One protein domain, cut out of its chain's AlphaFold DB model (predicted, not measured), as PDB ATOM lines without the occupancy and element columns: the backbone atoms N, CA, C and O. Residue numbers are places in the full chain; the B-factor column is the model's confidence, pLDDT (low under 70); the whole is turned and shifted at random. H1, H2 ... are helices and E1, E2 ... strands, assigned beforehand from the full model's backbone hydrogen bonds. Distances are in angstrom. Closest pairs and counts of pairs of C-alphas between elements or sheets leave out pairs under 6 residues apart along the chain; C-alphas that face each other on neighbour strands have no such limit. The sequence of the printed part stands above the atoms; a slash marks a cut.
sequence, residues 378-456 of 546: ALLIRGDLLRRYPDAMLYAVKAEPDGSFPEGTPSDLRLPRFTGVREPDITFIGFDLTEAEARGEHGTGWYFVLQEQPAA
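This is residues 378 to 456 of the 546 residues of an uncharacterized protein of Sphingomonas deserti (UniProt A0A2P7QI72). You are looking at two small sheets only partly face to face: a three-stranded sheet of E1, E4 and E3, and a ribbon of E2 and E5 placed over part of one of its faces. Short helix H1 sits in the turn from E1 to E2, short helix H2 lies near the beginning of E5, and residues 399 to 417 loop out past the end of E2 before coming back to E3. The 79 printed residues run E1 H1 E2 E3 E4 H2 E5; both sheets, E1 - E4 - E3 and E2 - E5, are antiparallel. The class is mixed, with under half of the residues in named elements; the whole is only just compact, close to loose, with a radius of gyration of the C-alphas of 13.5 A and spans of 39 by 29 by 18 A.

Begin at E1, residues 378 to 382, an edge strand antiparallel to the inner strand E4, residues 426 to 431; N 379 and O 429 are 2.8 A apart. H1, residues 385 to 388, only just on this sheet, only grazes it with residues 385 to 387. E2, residues 393 to 398, is antiparallel to E5, residues 446 to 451, at 155 degrees, with N 393 and O 451 at 2.7 A. The closest C-alphas of E2 and E4 are those of Ala 396 and Phe 431, 7.8 A apart. Residues 413 to 414 pair antiparallel with 396 to 397 of E2. E3, residues 418 to 422, forms a hairpin with E4, with N 420 and O 428 at 2.9 A. The closest C-alphas of H2, residues 435 to 439, and E5 are those of Ala 438 and Trp 446, 4.8 A apart. In H2 the O i to N i+4 pair is within hydrogen-bond range; H1 is too short for one.

Find C-alpha 378 at (61.572, 56.629, 151.295), where E1 begins its 12.7 A. E2 covers 16.3 A, E3 13.7 A and E4 16.7 A; H1 and H2 measure 5.3 A and 6.2 A. E5 runs 15.5 A to C-alpha 451 at (72.737, 68.731, 157.249).

Look for the farthest C-alphas at Asp 402 and Glu 423, 39.3 A apart. The printed part has no cut, and the link from E2 to E3, 19 residues, is long. This is a predicted model; residues 442 to 443 have pLDDT under 70.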
ATOM      1  N   ALA A 378      60.534  56.079 152.145       90.44
ATOM      2  CA  ALA A 378      61.572  56.629 151.295       90.44
ATOM      3  C   ALA A 378      61.358  58.138 151.123       90.44
ATOM      4  O   ALA A 378      60.331  58.574 150.610       90.44
ATOM      5  N   LEU A 379      62.334  58.941 151.539       91.25
ATOM      6  CA  LEU A 379      62.372  60.376 151.297       91.25
ATOM      7  C   LEU A 379      62.827  60.636 149.862       91.25
ATOM      8  O   LEU A 379      63.969  60.345 149.519       91.25
ATOM      9  N   LEU A 380      61.941  61.191 149.043       91.69
ATOM     10  CA  LEU A 380      62.225  61.683 147.702       91.69
ATOM     11  C   LEU A 380      62.660  63.148 147.773       91.69
ATOM     12  O   LEU A 380      61.957  63.994 148.327       91.69
ATOM     13  N   ILE A 381      63.796  63.445 147.153       91.12
ATOM     14  CA  ILE A 381      64.362  64.781 147.008       91.12
ATOM     15  C   ILE A 381      64.563  65.019 145.520       91.12
ATOM     16  O   ILE A 381      65.409  64.378 144.895       91.12
ATOM     17  N   ARG A 382      63.787  65.939 144.953       89.88
ATOM     18  CA  ARG A 382      63.949  66.391 143.572       89.88
ATOM     19  C   ARG A 382      64.456  67.824 143.572       89.88
ATOM     20  O   ARG A 382      63.721  68.708 143.998       89.88
ATOM     21  N   GLY A 383      65.663  68.073 143.078       88.69
ATOM     22  CA  GLY A 383      66.198  69.426 142.913       88.69
ATOM     23  C   GLY A 383      67.724  69.498 142.899       88.69
ATOM     24  O   GLY A 383      68.425  68.502 143.060       88.69
ATOM     25  N   ASP A 384      68.253  70.714 142.756       85.44
ATOM     26  CA  ASP A 384      69.697  70.950 142.596       85.44
ATOM     27  C   ASP A 384      70.500  70.876 143.909       85.44
ATOM     28  O   ASP A 384      71.731  70.941 143.886       85.44
ATOM     29  N   LEU A 385      69.834  70.748 145.065       86.00
ATOM     30  CA  LEU A 385      70.486  70.803 146.378       86.00
ATOM     31  C   LEU A 385      71.575  69.732 146.521       86.00
ATOM     32  O   LEU A 385      72.729  70.066 146.778       86.00
ATOM     33  N   LEU A 386      71.220  68.462 146.314       85.56
ATOM     34  CA  LEU A 386      72.153  67.337 146.447       85.56
ATOM     35  C   LEU A 386      73.129  67.242 145.273       85.56
ATOM     36  O   LEU A 386      74.201  66.660 145.399       85.56
ATOM     37  N   ARG A 387      72.807  67.886 144.149       84.12
ATOM     38  CA  ARG A 387      73.743  68.050 143.037       84.12
ATOM     39  C   ARG A 387      74.852  69.048 143.377       84.12
ATOM     40  O   ARG A 387      76.002  68.837 143.004       84.12
ATOM     41  N   ARG A 388      74.516  70.138 144.077       86.62
ATOM     42  CA  ARG A 388      75.478  71.157 144.527       86.62
ATOM     43  C   ARG A 388      76.239  70.734 145.785       86.62
ATOM     44  O   ARG A 388      77.396  71.117 145.937       86.62
ATOM     45  N   TYR A 389      75.595  69.969 146.662       86.94
ATOM     46  CA  TYR A 389      76.151  69.489 147.927       86.94
ATOM     47  C   TYR A 389      75.988  67.963 148.038       86.94
ATOM     48  O   TYR A 389      75.119  67.497 148.775       86.94
ATOM     49  N   PRO A 390      76.805  67.179 147.309       85.50
ATOM     50  CA  PRO A 390      76.723  65.718 147.335       85.50
ATOM     51  C   PRO A 390      77.095  65.119 148.700       85.50
ATOM     52  O   PRO A 390      76.589  64.059 149.053       85.50
ATOM     53  N   ASP A 391      77.917  65.815 149.491       85.94
ATOM     54  CA  ASP A 391      78.363  65.374 150.821       85.94
ATOM     55  C   ASP A 391      77.382  65.748 151.953       85.94
ATOM     56  O   ASP A 391      77.726  65.691 153.136       85.94
ATOM     57  N   ALA A 392      76.164  66.185 151.614       88.75
ATOM     58  CA  ALA A 392      75.139  66.463 152.611       88.75
ATOM     59  C   ALA A 392      74.791  65.185 153.393       88.75
ATOM     60  O   ALA A 392      74.598  64.113 152.825       88.75
ATOM     61  N   MET A 393      74.688  65.308 154.713       89.50
ATOM     62  CA  MET A 393      74.257  64.240 155.604       89.50
ATOM     63  C   MET A 393      72.736  64.243 155.707       89.50
ATOM     64  O   MET A 393      72.128  65.277 155.990       89.50
ATOM     65  N   LEU A 394      72.128  63.074 155.515       91.12
ATOM     66  CA  LEU A 394      70.689  62.873 155.644       91.12
ATOM     67  C   LEU A 394      70.437  61.802 156.691       91.12
ATOM     68  O   LEU A 394      71.035  60.733 156.632       91.12
ATOM     69  N   TYR A 395      69.586  62.102 157.664       92.00
ATOM     70  CA  TYR A 395      69.255  61.188 158.753       92.00
ATOM     71  C   TYR A 395      67.896  61.553 159.356       92.00
ATOM     72  O   TYR A 395      67.385  62.654 159.140       92.00
ATOM     73  N   ALA A 396      67.298  60.625 160.096       91.81
ATOM     74  CA  ALA A 396      66.037  60.838 160.792       91.81
ATOM     75  C   ALA A 396      66.273  60.922 162.303       91.81
ATOM     76  O   ALA A 396      67.088  60.185 162.859       91.81
ATOM     77  N   VAL A 397      65.563  61.828 162.967       92.88
ATOM     78  CA  VAL A 397      65.643  62.043 164.415       92.88
ATOM     79  C   VAL A 397      64.250  62.017 165.004       92.88
ATOM     80  O   VAL A 397      63.339  62.646 164.463       92.88
ATOM     81  N   LYS A 398      64.087  61.323 166.127       90.81
ATOM     82  CA  LYS A 398      62.819  61.317 166.848       90.81
ATOM     83  C   LYS A 398      62.577  62.657 167.548       90.81
ATOM     84  O   LYS A 398      63.498  63.228 168.132       90.81
ATOM     85  N   ALA A 399      61.348  63.156 167.466       88.69
ATOM     86  CA  ALA A 399      60.915  64.347 168.184       88.69
ATOM     87  C   ALA A 399      60.967  64.134 169.707       88.69
ATOM     88  O   ALA A 399      60.861  63.007 170.201       88.69
ATOM     89  N   GLU A 400      61.097  65.228 170.453       87.25
ATOM     90  CA  GLU A 400      60.933  65.214 171.908       87.25
ATOM     91  C   GLU A 400      59.456  64.961 172.294       87.25
ATOM     92  O   GLU A 400      58.561  65.075 171.449       87.25
ATOM     93  N   PRO A 401      59.146  64.611 173.560       81.44
ATOM     94  CA  PRO A 401      57.772  64.344 174.003       81.44
ATOM     95  C   PRO A 401      56.792  65.511 173.814       81.44
ATOM     96  O   PRO A 401      55.582  65.299 173.819       81.44
ATOM     97  N   ASP A 402      57.303  66.733 173.668       78.88
ATOM     98  CA  ASP A 402      56.538  67.948 173.377       78.88
ATOM     99  C   ASP A 402      56.353  68.209 171.865       78.88
ATOM    100  O   ASP A 402      55.734  69.200 171.477       78.88
ATOM    101  N   GLY A 403      56.881  67.325 171.013       77.88
ATOM    102  CA  GLY A 403      56.873  67.429 169.553       77.88
ATOM    103  C   GLY A 403      57.938  68.367 168.980       77.88
ATOM    104  O   GLY A 403      58.005  68.560 167.761       77.88
ATOM    105  N   SER A 404      58.790  68.954 169.824       83.88
ATOM    106  CA  SER A 404      59.866  69.835 169.380       83.88
ATOM    107  C   SER A 404      61.037  69.052 168.778       83.88
ATOM    108  O   SER A 404      61.215  67.847 168.990       83.88
ATOM    109  N   PHE A 405      61.842  69.747 167.972       84.44
ATOM    110  CA  PHE A 405      63.098  69.192 167.486       84.44
ATOM    111  C   PHE A 405      64.127  69.172 168.634       84.44
ATOM    112  O   PHE A 405      64.332  70.217 169.255       84.44
ATOM    113  N   PRO A 406      64.834  68.054 168.884       82.62
ATOM    114  CA  PRO A 406      65.771  67.959 170.000       82.62
ATOM    115  C   PRO A 406      66.934  68.953 169.865       82.62
ATOM    116  O   PRO A 406      67.685  68.950 168.885       82.62
ATOM    117  N   GLU A 407      67.118  69.808 170.873       75.75
ATOM    118  CA  GLU A 407      68.212  70.791 170.901       75.75
ATOM    119  C   GLU A 407      69.570  70.169 171.278       75.75
ATOM    120  O   GLU A 407      70.625  70.719 170.941       75.75
ATOM    121  N   GLY A 408      69.548  69.022 171.966       75.31
ATOM    122  CA  GLY A 408      70.721  68.299 172.457       75.31
ATOM    123  C   GLY A 408      71.081  67.055 171.642       75.31
ATOM    124  O   GLY A 408      70.817  66.963 170.442       75.31
ATOM    125  N   THR A 409      71.717  66.085 172.304       75.56
ATOM    126  CA  THR A 409      71.942  64.760 171.717       75.56
ATOM    127  C   THR A 409      70.590  64.070 171.545       75.56
ATOM    128  O   THR A 409      69.898  63.886 172.548       75.56
ATOM    129  N   PRO A 410      70.202  63.693 170.317       79.25
ATOM    130  CA  PRO A 410      68.919  63.050 170.086       79.25
ATOM    131  C   PRO A 410      68.851  61.703 170.806       79.25
ATOM    132  O   PRO A 410      69.838  60.967 170.857       79.25
ATOM    133  N   SER A 411      67.679  61.395 171.356       76.00
ATOM    134  CA  SER A 411      67.404  60.129 172.045       76.00
ATOM    135  C   SER A 411      67.435  58.932 171.093       76.00
ATOM    136  O   SER A 411      67.914  57.864 171.466       76.00
ATOM    137  N   ASP A 412      66.952  59.129 169.866       86.06
ATOM    138  CA  ASP A 412      66.940  58.132 168.801       86.06
ATOM    139  C   ASP A 412      67.274  58.810 167.462       86.06
ATOM    140  O   ASP A 412      66.650  59.804 167.063       86.06
ATOM    141  N   LEU A 413      68.305  58.289 166.798       89.81
ATOM    142  CA  LEU A 413      68.810  58.748 165.510       89.81
ATOM    143  C   LEU A 413      68.895  57.542 164.584       89.81
ATOM    144  O   LEU A 413      69.574  56.567 164.897       89.81
ATOM    145  N   ARG A 414      68.253  57.645 163.420       89.50
ATOM    146  CA  ARG A 414      68.282  56.614 162.382       89.50
ATOM    147  C   ARG A 414      69.010  57.112 161.151       89.50
ATOM    148  O   ARG A 414      68.670  58.152 160.580       89.50
ATOM    149  N   LEU A 415      70.005  56.341 160.739       90.31
ATOM    150  CA  LEU A 415      70.698  56.559 159.482       90.31
ATOM    151  C   LEU A 415      69.865  56.014 158.312       90.31
ATOM    152  O   LEU A 415      68.978  55.177 158.505       90.31
ATOM    153  N   PRO A 416      70.126  56.486 157.085       90.75
ATOM    154  CA  PRO A 416      69.572  55.881 155.892       90.75
ATOM    155  C   PRO A 416      69.898  54.396 155.836       90.75
ATOM    156  O   PRO A 416      71.044  53.996 156.031       90.75
ATOM    157  N   ARG A 417      68.908  53.582 155.495       88.69
ATOM    158  CA  ARG A 417      69.127  52.173 155.173       88.69
ATOM    159  C   ARG A 417      69.651  52.019 153.754       88.69
ATOM    160  O   ARG A 417      70.556  51.233 153.492       88.69
ATOM    161  N   PHE A 418      69.050  52.756 152.826       90.06
ATOM    162  CA  PHE A 418      69.453  52.733 151.434       90.06
ATOM    163  C   PHE A 418      69.394  54.111 150.805       90.06
ATOM    164  O   PHE A 418      68.635  54.978 151.231       90.06
ATOM    165  N   THR A 419      70.174  54.286 149.747       89.88
ATOM    166  CA  THR A 419      70.159  55.489 148.920       89.88
ATOM    167  C   THR A 419      70.073  55.085 147.461       89.88
ATOM    168  O   THR A 419      70.648  54.088 147.028       89.88
ATOM    169  N   GLY A 420      69.364  55.868 146.666       89.50
ATOM    170  CA  GLY A 420      69.451  55.754 145.228       89.50
ATOM    171  C   GLY A 420      69.307  57.098 144.557       89.50
ATOM    172  O   GLY A 420      68.727  58.043 145.087       89.50
ATOM    173  N   VAL A 421      69.899  57.168 143.377       89.62
ATOM    174  CA  VAL A 421      69.922  58.363 142.548       89.62
ATOM    175  C   VAL A 421      69.267  58.001 141.229       89.62
ATOM    176  O   VAL A 421      69.416  56.879 140.743       89.62
ATOM    177  N   ARG A 422      68.511  58.941 140.677       87.38
ATOM    178  CA  ARG A 422      68.039  58.923 139.300       87.38
ATOM    179  C   ARG A 422      68.457  60.250 138.680       87.38
ATOM    180  O   ARG A 422      68.014  61.312 139.114       87.38
ATOM    181  N   GLU A 423      69.350  60.186 137.702       79.25
ATOM    182  CA  GLU A 423      69.836  61.387 137.029       79.25
ATOM    183  C   GLU A 423      68.687  62.115 136.302       79.25
ATOM    184  O   GLU A 423      67.772  61.457 135.794       79.25
ATOM    185  N   PRO A 424      68.716  63.462 136.234       79.50
ATOM    186  CA  PRO A 424      69.795  64.349 136.691       79.50
ATOM    187  C   PRO A 424      69.648  64.912 138.122       79.50
ATOM    188  O   PRO A 424      70.646  65.366 138.677       79.50
ATOM    189  N   ASP A 425      68.447  64.935 138.708       84.19
ATOM    190  CA  ASP A 425      68.123  65.762 139.888       84.19
ATOM    191  C   ASP A 425      67.349  65.032 140.998       84.19
ATOM    192  O   ASP A 425      66.834  65.679 141.912       84.19
ATOM    193  N   ILE A 426      67.239  63.701 140.944       89.50
ATOM    194  CA  ILE A 426      66.415  62.937 141.885       89.50
ATOM    195  C   ILE A 426      67.281  62.048 142.761       89.50
ATOM    196  O   ILE A 426      68.054  61.219 142.286       89.50
ATOM    197  N   THR A 427      67.086  62.178 144.065       90.94
ATOM    198  CA  THR A 427      67.644  61.274 145.069       90.94
ATOM    199  C   THR A 427      66.510  60.746 145.929       90.94
ATOM    200  O   THR A 427      65.624  61.500 146.324       90.94
ATOM    201  N   PHE A 428      66.521  59.454 146.223       91.00
ATOM    202  CA  PHE A 428      65.599  58.842 147.167       91.00
ATOM    203  C   PHE A 428      66.374  58.101 148.251       91.00
ATOM    204  O   PHE A 428      67.394  57.462 147.985       91.00
ATOM    205  N   ILE A 429      65.900  58.211 149.486       91.94
ATOM    206  CA  ILE A 429      66.612  57.736 150.670       91.94
ATOM    207  C   ILE A 429      65.642  56.962 151.543       91.94
ATOM    208  O   ILE A 429      64.640  57.505 151.996       91.94
ATOM    209  N   GLY A 430      65.935  55.689 151.760       90.81
ATOM    210  CA  GLY A 430      65.108  54.793 152.545       90.81
ATOM    211  C   GLY A 430      65.451  54.819 154.021       90.81
ATOM    212  O   GLY A 430      66.622  54.733 154.384       90.81
ATOM    213  N   PHE A 431      64.424  54.839 154.861       90.50
ATOM    214  CA  PHE A 431      64.529  54.695 156.304       90.50
ATOM    215  C   PHE A 431      63.722  53.489 156.764       90.50
ATOM    216  O   PHE A 431      62.665  53.173 156.210       90.50
ATOM    217  N   ASP A 432      64.212  52.826 157.806       87.44
ATOM    218  CA  ASP A 432      63.503  51.716 158.428       87.44
ATOM    219  C   ASP A 432      62.398  52.227 159.364       87.44
ATOM    220  O   ASP A 432      62.481  52.091 160.576       87.44
ATOM    221  N   LEU A 433      61.409  52.933 158.812       87.75
ATOM    222  CA  LEU A 433      60.305  53.563 159.542       87.75
ATOM    223  C   LEU A 433      58.984  53.298 158.823       87.75
ATOM    224  O   LEU A 433      58.919  53.393 157.594       87.75
ATOM    225  N   THR A 434      57.924  53.013 159.582       88.12
ATOM    226  CA  THR A 434      56.548  53.022 159.058       88.12
ATOM    227  C   THR A 434      55.982  54.442 158.993       88.12
ATOM    228  O   THR A 434      56.426  55.341 159.706       88.12
ATOM    229  N   GLU A 435      54.936  54.651 158.182       87.31
ATOM    230  CA  GLU A 435      54.190  55.923 158.152       87.31
ATOM    231  C   GLU A 435      53.656  56.313 159.541       87.31
ATOM    232  O   GLU A 435      53.747  57.474 159.937       87.31
ATOM    233  N   ALA A 436      53.125  55.342 160.291       86.50
ATOM    234  CA  ALA A 436      52.556  55.576 161.615       86.50
ATOM    235  C   ALA A 436      53.621  56.027 162.624       86.50
ATOM    236  O   ALA A 436      53.398  56.982 163.364       86.50
ATOM    237  N   GLU A 437      54.794  55.387 162.614       87.75
ATOM    238  CA  GLU A 437      55.918  55.790 163.461       87.75
ATOM    239  C   GLU A 437      56.436  57.171 163.072       87.75
ATOM    240  O   GLU A 437      56.645  57.994 163.957       87.75
ATOM    241  N   ALA A 438      56.606  57.440 161.772       86.88
ATOM    242  CA  ALA A 438      57.128  58.712 161.284       86.88
ATOM    243  C   ALA A 438      56.225  59.898 161.632       86.88
ATOM    244  O   ALA A 438      56.735  60.953 161.990       86.88
ATOM    245  N   ARG A 439      54.899  59.729 161.566       86.56
ATOM    246  CA  ARG A 439      53.930  60.743 162.009       86.56
ATOM    247  C   ARG A 439      53.915  60.891 163.535       86.56
ATOM    248  O   ARG A 439      53.870  62.009 164.042       86.56
ATOM    249  N   GLY A 440      53.991  59.773 164.257       83.31
ATOM    250  CA  GLY A 440      53.845  59.741 165.712       83.31
ATOM    251  C   GLY A 440      52.446  60.159 166.180       83.31
ATOM    252  O   GLY A 440      51.576  60.536 165.395       83.31
ATOM    253  N   GLU A 441      52.206  60.094 167.487       76.94
ATOM    254  CA  GLU A 441      50.977  60.624 168.086       76.94
ATOM    255  C   GLU A 441      51.222  62.072 168.528       76.94
ATOM    256  O   GLU A 441      52.179  62.355 169.246       76.94
ATOM    257  N   HIS A 442      50.378  63.007 168.084       68.31
ATOM    258  CA  HIS A 442      50.439  64.423 168.476       68.31
ATOM    259  C   HIS A 442      51.790  65.131 168.217       68.31
ATOM    260  O   HIS A 442      52.204  65.972 169.008       68.31
ATOM    261  N   GLY A 443      52.472  64.822 167.107       69.00
ATOM    262  CA  GLY A 443      53.730  65.487 166.726       69.00
ATOM    263  C   GLY A 443      54.988  64.901 167.376       69.00
ATOM    264  O   GLY A 443      56.078  65.415 167.161       69.00
ATOM    265  N   THR A 444      54.868  63.789 168.110       82.25
ATOM    266  CA  THR A 444      56.005  63.014 168.656       82.25
ATOM    267  C   THR A 444      56.680  62.108 167.610       82.25
ATOM    268  O   THR A 444      57.300  61.094 167.943       82.25
ATOM    269  N   GLY A 445      56.510  62.443 166.330       87.00
ATOM    270  CA  GLY A 445      56.987  61.673 165.193       87.00
ATOM    271  C   GLY A 445      58.473  61.864 164.918       87.00
ATOM    272  O   GLY A 445      59.300  62.023 165.818       87.00
ATOM    273  N   TRP A 446      58.827  61.815 163.641       91.50
ATOM    274  CA  TRP A 446      60.203  61.885 163.170       91.50
ATOM    275  C   TRP A 446      60.436  63.125 162.319       91.50
ATOM    276  O   TRP A 446      59.638  63.495 161.453       91.50
ATOM    277  N   TYR A 447      61.594  63.732 162.543       91.88
ATOM    278  CA  TYR A 447      62.146  64.788 161.720       91.88
ATOM    279  C   TYR A 447      63.161  64.205 160.746       91.88
ATOM    280  O   TYR A 447      64.102  63.520 161.147       91.88
ATOM    281  N   PHE A 448      63.007  64.536 159.470       93.38
ATOM    282  CA  PHE A 448      64.004  64.262 158.445       93.38
ATOM    283  C   PHE A 448      64.943  65.453 158.356       93.38
ATOM    284  O   PHE A 448      64.518  66.590 158.126       93.38
ATOM    285  N   VAL A 449      66.222  65.189 158.592       92.12
ATOM    286  CA  VAL A 449      67.248  66.211 158.720       92.12
ATOM    287  C   VAL A 449      68.163  66.174 157.511       92.12
ATOM    288  O   VAL A 449      68.706  65.127 157.171       92.12
ATOM    289  N   LEU A 450      68.356  67.338 156.894       91.81
ATOM    290  CA  LEU A 450      69.375  67.568 155.880       91.81
ATOM    291  C   LEU A 450      70.416  68.503 156.486       91.81
ATOM    292  O   LEU A 450      70.099  69.629 156.882       91.81
ATOM    293  N   GLN A 451      71.651  68.027 156.584       90.19
ATOM    294  CA  GLN A 451      72.737  68.731 157.249       90.19
ATOM    295  C   GLN A 451      73.972  68.815 156.352       90.19
ATOM    296  O   GLN A 451      74.358  67.848 155.707       90.19
ATOM    297  N   GLU A 452      74.636  69.965 156.339       87.62
ATOM    298  CA  GLU A 452      75.969  70.090 155.750       87.62
ATOM    299  C   GLU A 452      77.005  69.301 156.567       87.62
ATOM    300  O   GLU A 452      76.936  69.256 157.798       87.62
ATOM    301  N   GLN A 453      77.992  68.694 155.904       84.31
ATOM    302  CA  GLN A 453      79.009  67.894 156.580       84.31
ATOM    303  C   GLN A 453      79.753  68.719 157.657       84.31
ATOM    304  O   GLN A 453      80.462  69.670 157.319       84.31
ATOM    305  N   PRO A 454      79.682  68.346 158.953       79.44
ATOM    306  CA  PRO A 454      80.280  69.132 160.040       79.44
ATOM    307  C   PRO A 454      81.802  69.254 159.954       79.44
ATOM    308  O   PRO A 454      82.386  70.193 160.487       79.44
ATOM    309  N   ALA A 455      82.450  68.283 159.304       78.94
ATOM    310  CA  ALA A 455      83.899  68.238 159.141       78.94
ATOM    311  C   ALA A 455      84.428  69.287 158.143       78.94
ATOM    312  O   ALA A 455      85.616  69.604 158.169       78.94
ATOM    313  N   ALA A 456      83.564  69.858 157.296       74.44
ATOM    314  CA  ALA A 456      83.924  70.895 156.337       74.44
ATOM    315  C   ALA A 456      83.796  72.294 156.969       74.44
ATOM    316  O   ALA A 456      82.925  73.081 156.602       74.44
TER     317      ALA A 456